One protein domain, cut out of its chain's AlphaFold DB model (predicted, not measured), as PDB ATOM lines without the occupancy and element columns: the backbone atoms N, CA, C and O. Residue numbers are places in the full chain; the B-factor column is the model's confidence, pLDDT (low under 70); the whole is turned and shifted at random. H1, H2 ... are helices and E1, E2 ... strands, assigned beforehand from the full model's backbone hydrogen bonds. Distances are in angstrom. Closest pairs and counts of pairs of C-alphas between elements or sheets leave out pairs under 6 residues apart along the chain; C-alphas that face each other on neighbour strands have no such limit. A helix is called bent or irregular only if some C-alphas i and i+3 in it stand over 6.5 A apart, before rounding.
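This is residues 38 to 122 of the 122 residues of an uncharacterized protein of Flavobacterium macacae (UniProt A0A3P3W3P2). A strongly twisted sheet of six strands is bent into an open half-barrel, with E4 and E6 at its unjoined edges. H1 sits at the open side, near E6 and E3, with H2 beside the strands, while H3 covers the opposite face over E1 and E2. The printed part has 85 residues, with three named helices and six named strands in the order H1 E1 E2 E3 E4 H2 E5 H3 E6; the class is mixed, helices and strands. The sheet's order is E4, E3, E2, E1, E5, E6, antiparallel throughout. The whole is compact and rounded, with a radius of gyration of the C-alphas of 11.7 A and spans of 27 by 26 by 22 A.

H1, residues 38 to 44, is on the sheet. E1, residues 50 to 53, and E2, residues 57 to 64, form a hairpin, with N 51 and O 59 2.9 A apart, within hydrogen-bond range. E2 bends by 50 degrees at residue 60. E3, residues 67 to 72, forms a hairpin with E2, with N 62 and O 69 at 2.8 A; E2 pairs with E1 over residues 57 to 60 and with E3 over 60 to 64. E4, residues 75 to 78, forms a hairpin with E3, with N 70 and O 77 at 2.8 A. E1 to E4 make a meander, each strand the antiparallel neighbour of the one before. H2, residues 79 to 82, is on the sheet but over none of its strands; the closest C-alphas of H2 and E3 are those of Ile 79 and Phe 69, 5.1 A apart. E5, residues 87 to 91, is antiparallel to E1, with N 52 and O 88 at 2.8 A. H3, residues 103 to 110, is on the face opposite to H1, 9.2 A in height over the sheet; it lies over E1 and, only just, with 3 C-alphas, over E2. E6, residues 116 to 120, is antiparallel to E5, with N 89 and O 119 at 2.8 A. The closest C-alphas of H1 and E6 are those of Leu 41 and Tyr 119, 6.1 A apart. In H1 and H3 every O i to N i+4 pair is within hydrogen-bond range; H2 is too short for one.

H1 begins at C-alpha 38, (-32.556, -2.789, 5.967), and is 10.0 A long. E2, the longest strand, measures 21.3 A and begins at (-47.525, -6.946, -2.842); E3 measures 16.1 A and E5 13.6 A. E6 measures 11.5 A and ends at C-alpha 120, (-33.748, -1.796, -3.674).

The C-alphas farthest apart, those of Lys 84 and Asn 95, are 31.6 A apart. The printed part has no cut. The link from E5 to H3 is long, with 11 residues, and the others are tight. The mean pLDDT of the printed part is 87.3; residues 95 to 100 are under 70.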
ATOM      1  N   PHE A  38     -31.585  -3.854   6.220       93.00
ATOM      2  CA  PHE A  38     -32.556  -2.789   5.967       93.00
ATOM      3  C   PHE A  38     -32.139  -1.448   6.601       93.00
ATOM      4  O   PHE A  38     -32.912  -0.496   6.549       93.00
ATOM      5  N   GLU A  39     -30.935  -1.321   7.171       94.00
ATOM      6  CA  GLU A  39     -30.436  -0.056   7.737       94.00
ATOM      7  C   GLU A  39     -30.438   1.073   6.692       94.00
ATOM      8  O   GLU A  39     -30.943   2.166   6.948       94.00
ATOM      9  N   ASN A  40     -29.946   0.801   5.481       93.06
ATOM     10  CA  ASN A  40     -29.950   1.795   4.403       93.06
ATOM     11  C   ASN A  40     -31.376   2.207   4.025       93.06
ATOM     12  O   ASN A  40     -31.647   3.393   3.852       93.06
ATOM     13  N   LEU A  41     -32.304   1.241   3.975       94.56
ATOM     14  CA  LEU A  41     -33.720   1.535   3.766       94.56
ATOM     15  C   LEU A  41     -34.206   2.483   4.863       94.56
ATOM     16  O   LEU A  41     -34.839   3.488   4.555       94.56
ATOM     17  N   TYR A  42     -33.872   2.212   6.130       95.12
ATOM     18  CA  TYR A  42     -34.307   3.045   7.244       95.12
ATOM     19  C   TYR A  42     -33.948   4.519   7.044       95.12
ATOM     20  O   TYR A  42     -34.818   5.372   7.209       95.12
ATOM     21  N   TYR A  43     -32.714   4.841   6.661       93.81
ATOM     22  CA  TYR A  43     -32.296   6.239   6.507       93.81
ATOM     23  C   TYR A  43     -32.824   6.927   5.246       93.81
ATOM     24  O   TYR A  43     -32.893   8.156   5.216       93.81
ATOM     25  N   GLU A  44     -33.187   6.165   4.219       94.00
ATOM     26  CA  GLU A  44     -33.583   6.717   2.925       94.00
ATOM     27  C   GLU A  44     -35.092   6.941   2.783       94.00
ATOM     28  O   GLU A  44     -35.503   7.868   2.082       94.00
ATOM     29  N   VAL A  45     -35.919   6.120   3.437       93.88
ATOM     30  CA  VAL A  45     -37.375   6.157   3.236       93.88
ATOM     31  C   VAL A  45     -38.085   7.196   4.098       93.88
ATOM     32  O   VAL A  45     -37.754   7.431   5.267       93.88
ATOM     33  N   SER A  46     -39.137   7.758   3.519       92.25
ATOM     34  CA  SER A  46     -40.023   8.758   4.099       92.25
ATOM     35  C   SER A  46     -41.484   8.303   4.077       92.25
ATOM     36  O   SER A  46     -41.872   7.368   3.375       92.25
ATOM     37  N   ASP A  47     -42.315   8.974   4.872       92.06
ATOM     38  CA  ASP A  47     -43.757   8.722   4.891       92.06
ATOM     39  C   ASP A  47     -44.396   8.973   3.530       92.06
ATOM     40  O   ASP A  47     -44.238  10.043   2.944       92.06
ATOM     41  N   GLY A  48     -45.195   8.007   3.079       89.88
ATOM     42  CA  GLY A  48     -45.883   8.069   1.793       89.88
ATOM     43  C   GLY A  48     -45.077   7.523   0.618       89.88
ATOM     44  O   GLY A  48     -45.637   7.432  -0.474       89.88
ATOM     45  N   ASP A  49     -43.827   7.099   0.826       93.06
ATOM     46  CA  ASP A  49     -43.076   6.379  -0.201       93.06
ATOM     47  C   ASP A  49     -43.789   5.074  -0.568       93.06
ATOM     48  O   ASP A  49     -44.346   4.374   0.282       93.06
ATOM     49  N   LEU A  50     -43.766   4.729  -1.852       92.88
ATOM     50  CA  LEU A  50     -44.349   3.500  -2.371       92.88
ATOM     51  C   LEU A  50     -43.357   2.354  -2.196       92.88
ATOM     52  O   LEU A  50     -42.238   2.423  -2.692       92.88
ATOM     53  N   ILE A  51     -43.795   1.260  -1.584       93.19
ATOM     54  CA  ILE A  51     -43.028   0.022  -1.477       93.19
ATOM     55  C   ILE A  51     -43.681  -1.088  -2.306       93.19
ATOM     56  O   ILE A  51     -44.898  -1.277  -2.275       93.19
ATOM     57  N   ILE A  52     -42.861  -1.830  -3.051       93.19
ATOM     58  CA  ILE A  52     -43.240  -3.024  -3.815       93.19
ATOM     59  C   ILE A  52     -42.430  -4.205  -3.285       93.19
ATOM     60  O   ILE A  52     -41.207  -4.124  -3.189       93.19
ATOM     61  N   ILE A  53     -43.111  -5.304  -2.968       92.38
ATOM     62  CA  ILE A  53     -42.549  -6.497  -2.330       92.38
ATOM     63  C   ILE A  53     -42.767  -7.690  -3.262       92.38
ATOM     64  O   ILE A  53     -43.895  -7.982  -3.662       92.38
ATOM     65  N   ASP A  54     -41.678  -8.345  -3.663       91.50
ATOM     66  CA  ASP A  54     -41.608  -9.481  -4.593       91.50
ATOM     67  C   ASP A  54     -42.345  -9.291  -5.932       91.50
ATOM     68  O   ASP A  54     -42.558 -10.253  -6.663       91.50
ATOM     69  N   GLN A  55     -42.714  -8.055  -6.290       87.19
ATOM     70  CA  GLN A  55     -43.641  -7.751  -7.393       87.19
ATOM     71  C   GLN A  55     -45.036  -8.395  -7.219       87.19
ATOM     72  O   GLN A  55     -45.764  -8.543  -8.200       87.19
ATOM     73  N   VAL A  56     -45.403  -8.780  -5.990       86.31
ATOM     74  CA  VAL A  56     -46.686  -9.422  -5.643       86.31
ATOM     75  C   VAL A  56     -47.507  -8.561  -4.686       86.31
ATOM     76  O   VAL A  56     -48.730  -8.523  -4.789       86.31
ATOM     77  N   GLU A  57     -46.854  -7.837  -3.782       88.69
ATOM     78  CA  GLU A  57     -47.525  -6.946  -2.842       88.69
ATOM     79  C   GLU A  57     -47.017  -5.512  -3.001       88.69
ATOM     80  O   GLU A  57     -45.878  -5.271  -3.409       88.69
ATOM     81  N   CYS A  58     -47.859  -4.544  -2.657       91.31
ATOM     82  CA  CYS A  58     -47.476  -3.142  -2.597       91.31
ATOM     83  C   CYS A  58     -48.186  -2.430  -1.449       91.31
ATOM     84  O   CYS A  58     -49.214  -2.893  -0.956       91.31
ATOM     85  N   GLY A  59     -47.633  -1.301  -1.030       91.38
ATOM     86  CA  GLY A  59     -48.213  -0.459   0.004       91.38
ATOM     87  C   GLY A  59     -47.461   0.855   0.133       91.38
ATOM     88  O   GLY A  59     -46.594   1.164  -0.685       91.38
ATOM     89  N   PHE A  60     -47.767   1.608   1.182       92.56
ATOM     90  CA  PHE A  60     -47.085   2.866   1.474       92.56
ATOM     91  C   PHE A  60     -46.314   2.795   2.783       92.56
ATOM     92  O   PHE A  60     -46.761   2.178   3.751       92.56
ATOM     93  N   ILE A  61     -45.156   3.443   2.813       94.00
ATOM     94  CA  ILE A  61     -44.334   3.571   4.007       94.00
ATOM     95  C   ILE A  61     -45.017   4.505   5.012       94.00
ATOM     96  O   ILE A  61     -45.489   5.593   4.669       94.00
ATOM     97  N   LYS A  62     -45.038   4.069   6.273       94.19
ATOM     98  CA  LYS A  62     -45.425   4.849   7.450       94.19
ATOM     99  C   LYS A  62     -44.356   4.714   8.527       94.19
ATOM    100  O   LYS A  62     -44.042   3.606   8.960       94.19
ATOM    101  N   ARG A  63     -43.823   5.832   8.992       93.38
ATOM    102  CA  ARG A  63     -42.861   5.945  10.080       93.38
ATOM    103  C   ARG A  63     -43.600   6.295  11.358       93.38
ATOM    104  O   ARG A  63     -44.360   7.258  11.431       93.38
ATOM    105  N   TYR A  64     -43.308   5.533  12.399       92.31
ATOM    106  CA  TYR A  64     -43.710   5.852  13.759       92.31
ATOM    107  C   TYR A  64     -42.464   5.808  14.634       92.31
ATOM    108  O   TYR A  64     -41.935   4.735  14.906       92.31
ATOM    109  N   ASP A  65     -41.981   6.978  15.057       89.50
ATOM    110  CA  ASP A  65     -40.707   7.121  15.775       89.50
ATOM    111  C   ASP A  65     -39.538   6.455  15.011       89.50
ATOM    112  O   ASP A  65     -39.169   6.906  13.922       89.50
ATOM    113  N   ARG A  66     -38.986   5.364  15.557       90.00
ATOM    114  CA  ARG A  66     -37.881   4.573  14.990       90.00
ATOM    115  C   ARG A  66     -38.361   3.265  14.359       90.00
ATOM    116  O   ARG A  66     -37.581   2.326  14.198       90.00
ATOM    117  N   ASP A  67     -39.648   3.177  14.047       93.81
ATOM    118  CA  ASP A  67     -40.259   2.046  13.364       93.81
ATOM    119  C   ASP A  67     -40.762   2.426  11.977       93.81
ATOM    120  O   ASP A  67     -41.219   3.543  11.732       93.81
ATOM    121  N   ILE A  68     -40.706   1.449  11.075       95.94
ATOM    122  CA  ILE A  68     -41.154   1.567   9.692       95.94
ATOM    123  C   ILE A  68     -42.194   0.485   9.461       95.94
ATOM    124  O   ILE A  68     -41.955  -0.702   9.704       95.94
ATOM    125  N   PHE A  69     -43.342   0.915   8.972       95.56
ATOM    126  CA  PHE A  69     -44.476   0.079   8.649       95.56
ATOM    127  C   PHE A  69     -44.855   0.252   7.187       95.56
ATOM    128  O   PHE A  69     -44.579   1.275   6.564       95.56
ATOM    129  N   VAL A  70     -45.514  -0.771   6.667       93.88
ATOM    130  CA  VAL A  70     -46.138  -0.784   5.356       93.88
ATOM    131  C   VAL A  70     -47.644  -0.830   5.564       93.88
ATOM    132  O   VAL A  70     -48.156  -1.756   6.195       93.88
ATOM    133  N   GLU A  71     -48.333   0.182   5.051       91.69
ATOM    134  CA  GLU A  71     -49.789   0.254   4.994       91.69
ATOM    135  C   GLU A  71     -50.281  -0.459   3.722       91.69
ATOM    136  O   GLU A  71     -49.950  -0.049   2.607       91.69
ATOM    137  N   GLN A  72     -51.040  -1.544   3.894       87.88
ATOM    138  CA  GLN A  72     -51.640  -2.363   2.832       87.88
ATOM    139  C   GLN A  72     -53.105  -2.641   3.185       87.88
ATOM    140  O   GLN A  72     -53.344  -3.262   4.214       87.88
ATOM    141  N   GLU A  73     -54.071  -2.238   2.351       78.44
ATOM    142  CA  GLU A  73     -55.507  -2.563   2.525       78.44
ATOM    143  C   GLU A  73     -56.005  -2.463   3.990       78.44
ATOM    144  O   GLU A  73     -56.531  -3.423   4.550       78.44
ATOM    145  N   ASP A  74     -55.786  -1.310   4.633       74.62
ATOM    146  CA  ASP A  74     -56.128  -1.021   6.041       74.62
ATOM    147  C   ASP A  74     -55.356  -1.827   7.113       74.62
ATOM    148  O   ASP A  74     -55.669  -1.763   8.304       74.62
ATOM    149  N   CYS A  75     -54.309  -2.561   6.730       84.94
ATOM    150  CA  CYS A  75     -53.386  -3.241   7.637       84.94
ATOM    151  C   CYS A  75     -52.020  -2.544   7.676       84.94
ATOM    152  O   CYS A  75     -51.446  -2.203   6.644       84.94
ATOM    153  N   LEU A  76     -51.453  -2.412   8.877       91.50
ATOM    154  CA  LEU A  76     -50.083  -1.949   9.100       91.50
ATOM    155  C   LEU A  76     -49.201  -3.140   9.475       91.50
ATOM    156  O   LEU A  76     -49.413  -3.779  10.506       91.50
ATOM    157  N   LYS A  77     -48.194  -3.432   8.653       94.44
ATOM    158  CA  LYS A  77     -47.196  -4.478   8.923       94.44
ATOM    159  C   LYS A  77     -45.831  -3.839   9.128       94.44
ATOM    160  O   LYS A  77     -45.445  -2.976   8.351       94.44
ATOM    161  N   ASN A  78     -45.083  -4.259  10.148       94.81
ATOM    162  CA  ASN A  78     -43.707  -3.786  10.315       94.81
ATOM    163  C   ASN A  78     -42.865  -4.255   9.119       94.81
ATOM    164  O   ASN A  78     -42.972  -5.418   8.722       94.81
ATOM    165  N   ILE A  79     -42.032  -3.377   8.561       94.38
ATOM    166  CA  ILE A  79     -41.252  -3.671   7.356       94.38
ATOM    167  C   ILE A  79     -40.307  -4.866   7.518       94.38
ATOM    168  O   ILE A  79     -40.047  -5.580   6.554       94.38
ATOM    169  N   LEU A  80     -39.855  -5.145   8.745       94.44
ATOM    170  CA  LEU A  80     -39.001  -6.292   9.061       94.44
ATOM    171  C   LEU A  80     -39.693  -7.637   8.786       94.44
ATOM    172  O   LEU A  80     -39.019  -8.651   8.594       94.44
ATOM    173  N   THR A  81     -41.027  -7.647   8.686       94.25
ATOM    174  CA  THR A  81     -41.812  -8.802   8.214       94.25
ATOM    175  C   THR A  81     -41.403  -9.227   6.802       94.25
ATOM    176  O   THR A  81     -41.490 -10.406   6.470       94.25
ATOM    177  N   PHE A  82     -40.904  -8.281   6.001       92.38
ATOM    178  CA  PHE A  82     -40.482  -8.478   4.619       92.38
ATOM    179  C   PHE A  82     -38.958  -8.555   4.459       92.38
ATOM    180  O   PHE A  82     -38.448  -8.458   3.347       92.38
ATOM    181  N   SER A  83     -38.215  -8.745   5.556       90.31
ATOM    182  CA  SER A  83     -36.741  -8.797   5.563       90.31
ATOM    183  C   SER A  83     -36.144  -9.855   4.631       90.31
ATOM    184  O   SER A  83     -35.003  -9.726   4.204       90.31
ATOM    185  N   LYS A  84     -36.910 -10.900   4.297       91.56
ATOM    186  CA  LYS A  84     -36.490 -11.984   3.392       91.56
ATOM    187  C   LYS A  84     -36.990 -11.818   1.956       91.56
ATOM    188  O   LYS A  84     -36.724 -12.683   1.125       91.56
ATOM    189  N   ASN A  85     -37.750 -10.765   1.682       94.06
ATOM    190  CA  ASN A  85     -38.369 -10.513   0.390       94.06
ATOM    191  C   ASN A  85     -37.534  -9.510  -0.412       94.06
ATOM    192  O   ASN A  85     -36.751  -8.730   0.143       94.06
ATOM    193  N   LYS A  86     -37.737  -9.503  -1.730       93.81
ATOM    194  CA  LYS A  86     -37.215  -8.449  -2.597       93.81
ATOM    195  C   LYS A  86     -38.114  -7.233  -2.466       93.81
ATOM    196  O   LYS A  86     -39.316  -7.316  -2.686       93.81
ATOM    197  N   VAL A  87     -37.530  -6.100  -2.141       94.31
ATOM    198  CA  VAL A  87     -38.202  -4.851  -1.838       94.31
ATOM    199  C   VAL A  87     -37.640  -3.769  -2.747       94.31
ATOM    200  O   VAL A  87     -36.428  -3.599  -2.867       94.31
ATOM    201  N   GLU A  88     -38.538  -3.024  -3.379       95.00
ATOM    202  CA  GLU A  88     -38.239  -1.804  -4.122       95.00
ATOM    203  C   GLU A  88     -39.035  -0.658  -3.492       95.00
ATOM    204  O   GLU A  88     -40.249  -0.782  -3.325       95.00
ATOM    205  N   VAL A  89     -38.373   0.448  -3.147       94.75
ATOM    206  CA  VAL A  89     -39.020   1.636  -2.568       94.75
ATOM    207  C   VAL A  89     -38.838   2.839  -3.481       94.75
ATOM    208  O   VAL A  89     -37.745   3.093  -3.993       94.75
ATOM    209  N   TYR A  90     -39.919   3.584  -3.674       94.19
ATOM    210  CA  TYR A  90     -40.033   4.681  -4.619       94.19
ATOM    211  C   TYR A  90     -40.554   5.950  -3.940       94.19
ATOM    212  O   TYR A  90     -41.619   5.928  -3.325       94.19
ATOM    213  N   ASP A  91     -39.852   7.064  -4.152       92.94
ATOM    214  CA  ASP A  91     -40.339   8.413  -3.858       92.94
ATOM    215  C   ASP A  91     -41.418   8.733  -4.888       92.94
ATOM    216  O   ASP A  91     -41.147   8.766  -6.099       92.94
ATOM    217  N   VAL A  92     -42.645   8.920  -4.415       89.25
ATOM    218  CA  VAL A  92     -43.815   9.177  -5.250       89.25
ATOM    219  C   VAL A  92     -44.478  10.484  -4.840       89.25
ATOM    220  O   VAL A  92     -44.807  10.726  -3.682       89.25
ATOM    221  N   LYS A  93     -44.775  11.331  -5.829       80.25
ATOM    222  CA  LYS A  93     -45.594  12.528  -5.614       80.25
ATOM    223  C   LYS A  93     -47.066  12.182  -5.746       80.25
ATOM    224  O   LYS A  93     -47.637  12.234  -6.835       80.25
ATOM    225  N   ILE A  94     -47.678  11.838  -4.624       71.38
ATOM    226  CA  ILE A  94     -49.093  11.491  -4.571       71.38
ATOM    227  C   ILE A  94     -49.922  12.770  -4.383       71.38
ATOM    228  O   ILE A  94     -49.882  13.402  -3.334       71.38
ATOM    229  N   ASN A  95     -50.688  13.160  -5.407       57.62
ATOM    230  CA  ASN A  95     -51.565  14.341  -5.350       57.62
ATOM    231  C   ASN A  95     -52.954  14.059  -4.737       57.62
ATOM    232  O   ASN A  95     -53.742  14.991  -4.582       57.62
ATOM    233  N   GLN A  96     -53.297  12.802  -4.433       53.00
ATOM    234  CA  GLN A  96     -54.625  12.401  -3.950       53.00
ATOM    235  C   GLN A  96     -54.536  11.253  -2.939       53.00
ATOM    236  O   GLN A  96     -53.665  10.398  -3.038       53.00
ATOM    237  N   THR A  97     -55.454  11.209  -1.977       53.47
ATOM    238  CA  THR A  97     -55.563  10.118  -1.001       53.47
ATOM    239  C   THR A  97     -56.059   8.852  -1.713       53.47
ATOM    240  O   THR A  97     -57.240   8.755  -2.039       53.47
ATOM    241  N   TYR A  98     -55.168   7.902  -2.016       54.50
ATOM    242  CA  TYR A  98     -55.544   6.636  -2.658       54.50
ATOM    243  C   TYR A  98     -56.235   5.726  -1.635       54.50
ATOM    244  O   TYR A  98     -55.653   5.371  -0.619       54.50
ATOM    245  N   ILE A  99     -57.496   5.377  -1.902       53.31
ATOM    246  CA  ILE A  99     -58.361   4.611  -0.982       53.31
ATOM    247  C   ILE A  99     -58.176   3.094  -1.170       53.31
ATOM    248  O   ILE A  99     -58.541   2.308  -0.302       53.31
ATOM    249  N   LYS A 100     -57.592   2.651  -2.292       58.28
ATOM    250  CA  LYS A 100     -57.267   1.243  -2.532       58.28
ATOM    251  C   LYS A 100     -56.159   1.144  -3.570       58.28
ATOM    252  O   LYS A 100     -56.358   1.605  -4.685       58.28
ATOM    253  N   PHE A 101     -55.009   0.600  -3.188       71.12
ATOM    254  CA  PHE A 101     -53.806   0.635  -4.011       71.12
ATOM    255  C   PHE A 101     -53.405  -0.778  -4.437       71.12
ATOM    256  O   PHE A 101     -52.887  -1.552  -3.636       71.12
ATOM    257  N   ASP A 102     -53.696  -1.119  -5.692       79.56
ATOM    258  CA  ASP A 102     -53.349  -2.408  -6.306       79.56
ATOM    259  C   ASP A 102     -51.989  -2.328  -7.028       79.56
ATOM    260  O   ASP A 102     -51.547  -1.264  -7.467       79.56
ATOM    261  N   LEU A 103     -51.350  -3.476  -7.240       82.00
ATOM    262  CA  LEU A 103     -50.094  -3.644  -7.971       82.00
ATOM    263  C   LEU A 103     -50.100  -2.973  -9.347       82.00
ATOM    264  O   LEU A 103     -49.077  -2.459  -9.809       82.00
ATOM    265  N   LYS A 104     -51.248  -2.973 -10.029       84.25
ATOM    266  CA  LYS A 104     -51.395  -2.317 -11.331       84.25
ATOM    267  C   LYS A 104     -51.234  -0.799 -11.220       84.25
ATOM    268  O   LYS A 104     -50.588  -0.179 -12.071       84.25
ATOM    269  N   GLU A 105     -51.783  -0.201 -10.168       83.12
ATOM    270  CA  GLU A 105     -51.621   1.223  -9.873       83.12
ATOM    271  C   GLU A 105     -50.190   1.521  -9.425       83.12
ATOM    272  O   GLU A 105     -49.575   2.446  -9.957       83.12
ATOM    273  N   ALA A 106     -49.614   0.667  -8.571       84.00
ATOM    274  CA  ALA A 106     -48.211   0.734  -8.158       84.00
ATOM    275  C   ALA A 106     -47.257   0.743  -9.356       84.00
ATOM    276  O   ALA A 106     -46.365   1.583  -9.451       84.00
ATOM    277  N   THR A 107     -47.486  -0.149 -10.320       85.00
ATOM    278  CA  THR A 107     -46.684  -0.240 -11.546       85.00
ATOM    279  C   THR A 107     -46.846   1.008 -12.413       85.00
ATOM    280  O   THR A 107     -45.886   1.481 -13.021       85.00
ATOM    281  N   THR A 108     -48.052   1.574 -12.465       85.88
ATOM    282  CA  THR A 108     -48.312   2.813 -13.209       85.88
ATOM    283  C   THR A 108     -47.572   3.990 -12.576       85.88
ATOM    284  O   THR A 108     -46.911   4.741 -13.289       85.88
ATOM    285  N   LEU A 109     -47.618   4.111 -11.245       84.12
ATOM    286  CA  LEU A 109     -46.902   5.134 -10.476       84.12
ATOM    287  C   LEU A 109     -45.387   4.979 -10.573       84.12
ATOM    288  O   LEU A 109     -44.701   5.964 -10.834       84.12
ATOM    289  N   LYS A 110     -44.867   3.754 -10.480       83.75
ATOM    290  CA  LYS A 110     -43.450   3.430 -10.711       83.75
ATOM    291  C   LYS A 110     -42.936   3.939 -12.063       83.75
ATOM    292  O   LYS A 110     -41.783   4.344 -12.158       83.75
ATOM    293  N   ASN A 111     -43.782   3.936 -13.094       84.94
ATOM    294  CA  ASN A 111     -43.420   4.360 -14.448       84.94
ATOM    295  C   ASN A 111     -43.634   5.862 -14.714       84.94
ATOM    296  O   ASN A 111     -43.355   6.331 -15.820       84.94
ATOM    297  N   GLN A 112     -44.136   6.632 -13.744       86.81
ATOM    298  CA  GLN A 112     -44.256   8.081 -13.896       86.81
ATOM    299  C   GLN A 112     -42.883   8.748 -13.839       86.81
ATOM    300  O   GLN A 112     -42.033   8.401 -13.024       86.81
ATOM    301  N   SER A 113     -42.684   9.782 -14.655       80.94
ATOM    302  CA  SER A 113     -41.422  10.534 -14.698       80.94
ATOM    303  C   SER A 113     -41.091  11.263 -13.391       80.94
ATOM    304  O   SER A 113     -39.949  11.659 -13.181       80.94
ATOM    305  N   SER A 114     -42.093  11.498 -12.543       83.31
ATOM    306  CA  SER A 114     -41.944  12.120 -11.226       83.31
ATOM    307  C   SER A 114     -41.514  11.146 -10.132       83.31
ATOM    308  O   SER A 114     -41.220  11.603  -9.032       83.31
ATOM    309  N   THR A 115     -41.510   9.844 -10.417       88.06
ATOM    310  CA  THR A 115     -41.214   8.794  -9.446       88.06
ATOM    311  C   THR A 115     -39.738   8.439  -9.490       88.06
ATOM    312  O   THR A 115     -39.159   8.272 -10.567       88.06
ATOM    313  N   LYS A 116     -39.114   8.306  -8.321       92.69
ATOM    314  CA  LYS A 116     -37.688   7.993  -8.202       92.69
ATOM    315  C   LYS A 116     -37.499   6.739  -7.360       92.69
ATOM    316  O   LYS A 116     -37.996   6.668  -6.247       92.69
ATOM    317  N   LEU A 117     -36.747   5.762  -7.873       93.25
ATOM    318  CA  LEU A 117     -36.293   4.632  -7.058       93.25
ATOM    319  C   LEU A 117     -35.329   5.154  -5.988       93.25
ATOM    320  O   LEU A 117     -34.330   5.792  -6.329       93.25
ATOM    321  N   ILE A 118     -35.641   4.885  -4.724       94.56
ATOM    322  CA  ILE A 118     -34.805   5.268  -3.585       94.56
ATOM    323  C   ILE A 118     -33.999   4.060  -3.121       94.56
ATOM    324  O   ILE A 118     -32.778   4.111  -3.137       94.56
ATOM    325  N   TYR A 119     -34.680   2.947  -2.838       94.25
ATOM    326  CA  TYR A 119     -34.063   1.749  -2.281       94.25
ATOM    327  C   TYR A 119     -34.438   0.498  -3.074       94.25
ATOM    328  O   TYR A 119     -35.560   0.366  -3.569       94.25
ATOM    329  N   LYS A 120     -33.502  -0.451  -3.155       93.81
ATOM    330  CA  LYS A 120     -33.748  -1.796  -3.674       93.81
ATOM    331  C   LYS A 120     -32.783  -2.815  -3.068       93.81
ATOM    332  O   LYS A 120     -31.576  -2.580  -3.094       93.81
ATOM    333  N   ASN A 121     -33.293  -3.967  -2.631       91.75
ATOM    334  CA  ASN A 121     -32.480  -5.157  -2.339       91.75
ATOM    335  C   ASN A 121     -32.644  -6.236  -3.441       91.75
ATOM    336  O   ASN A 121     -33.523  -6.137  -4.307       91.75
ATOM    337  N   PHE A 122     -31.738  -7.221  -3.465       76.31
ATOM    338  CA  PHE A 122     -31.624  -8.232  -4.529       76.31
ATOM    339  C   PHE A 122     -31.839  -9.654  -4.029       76.31
ATOM    340  O   PHE A 122     -31.318  -9.986  -2.948       76.31
TER     341      PHE A 122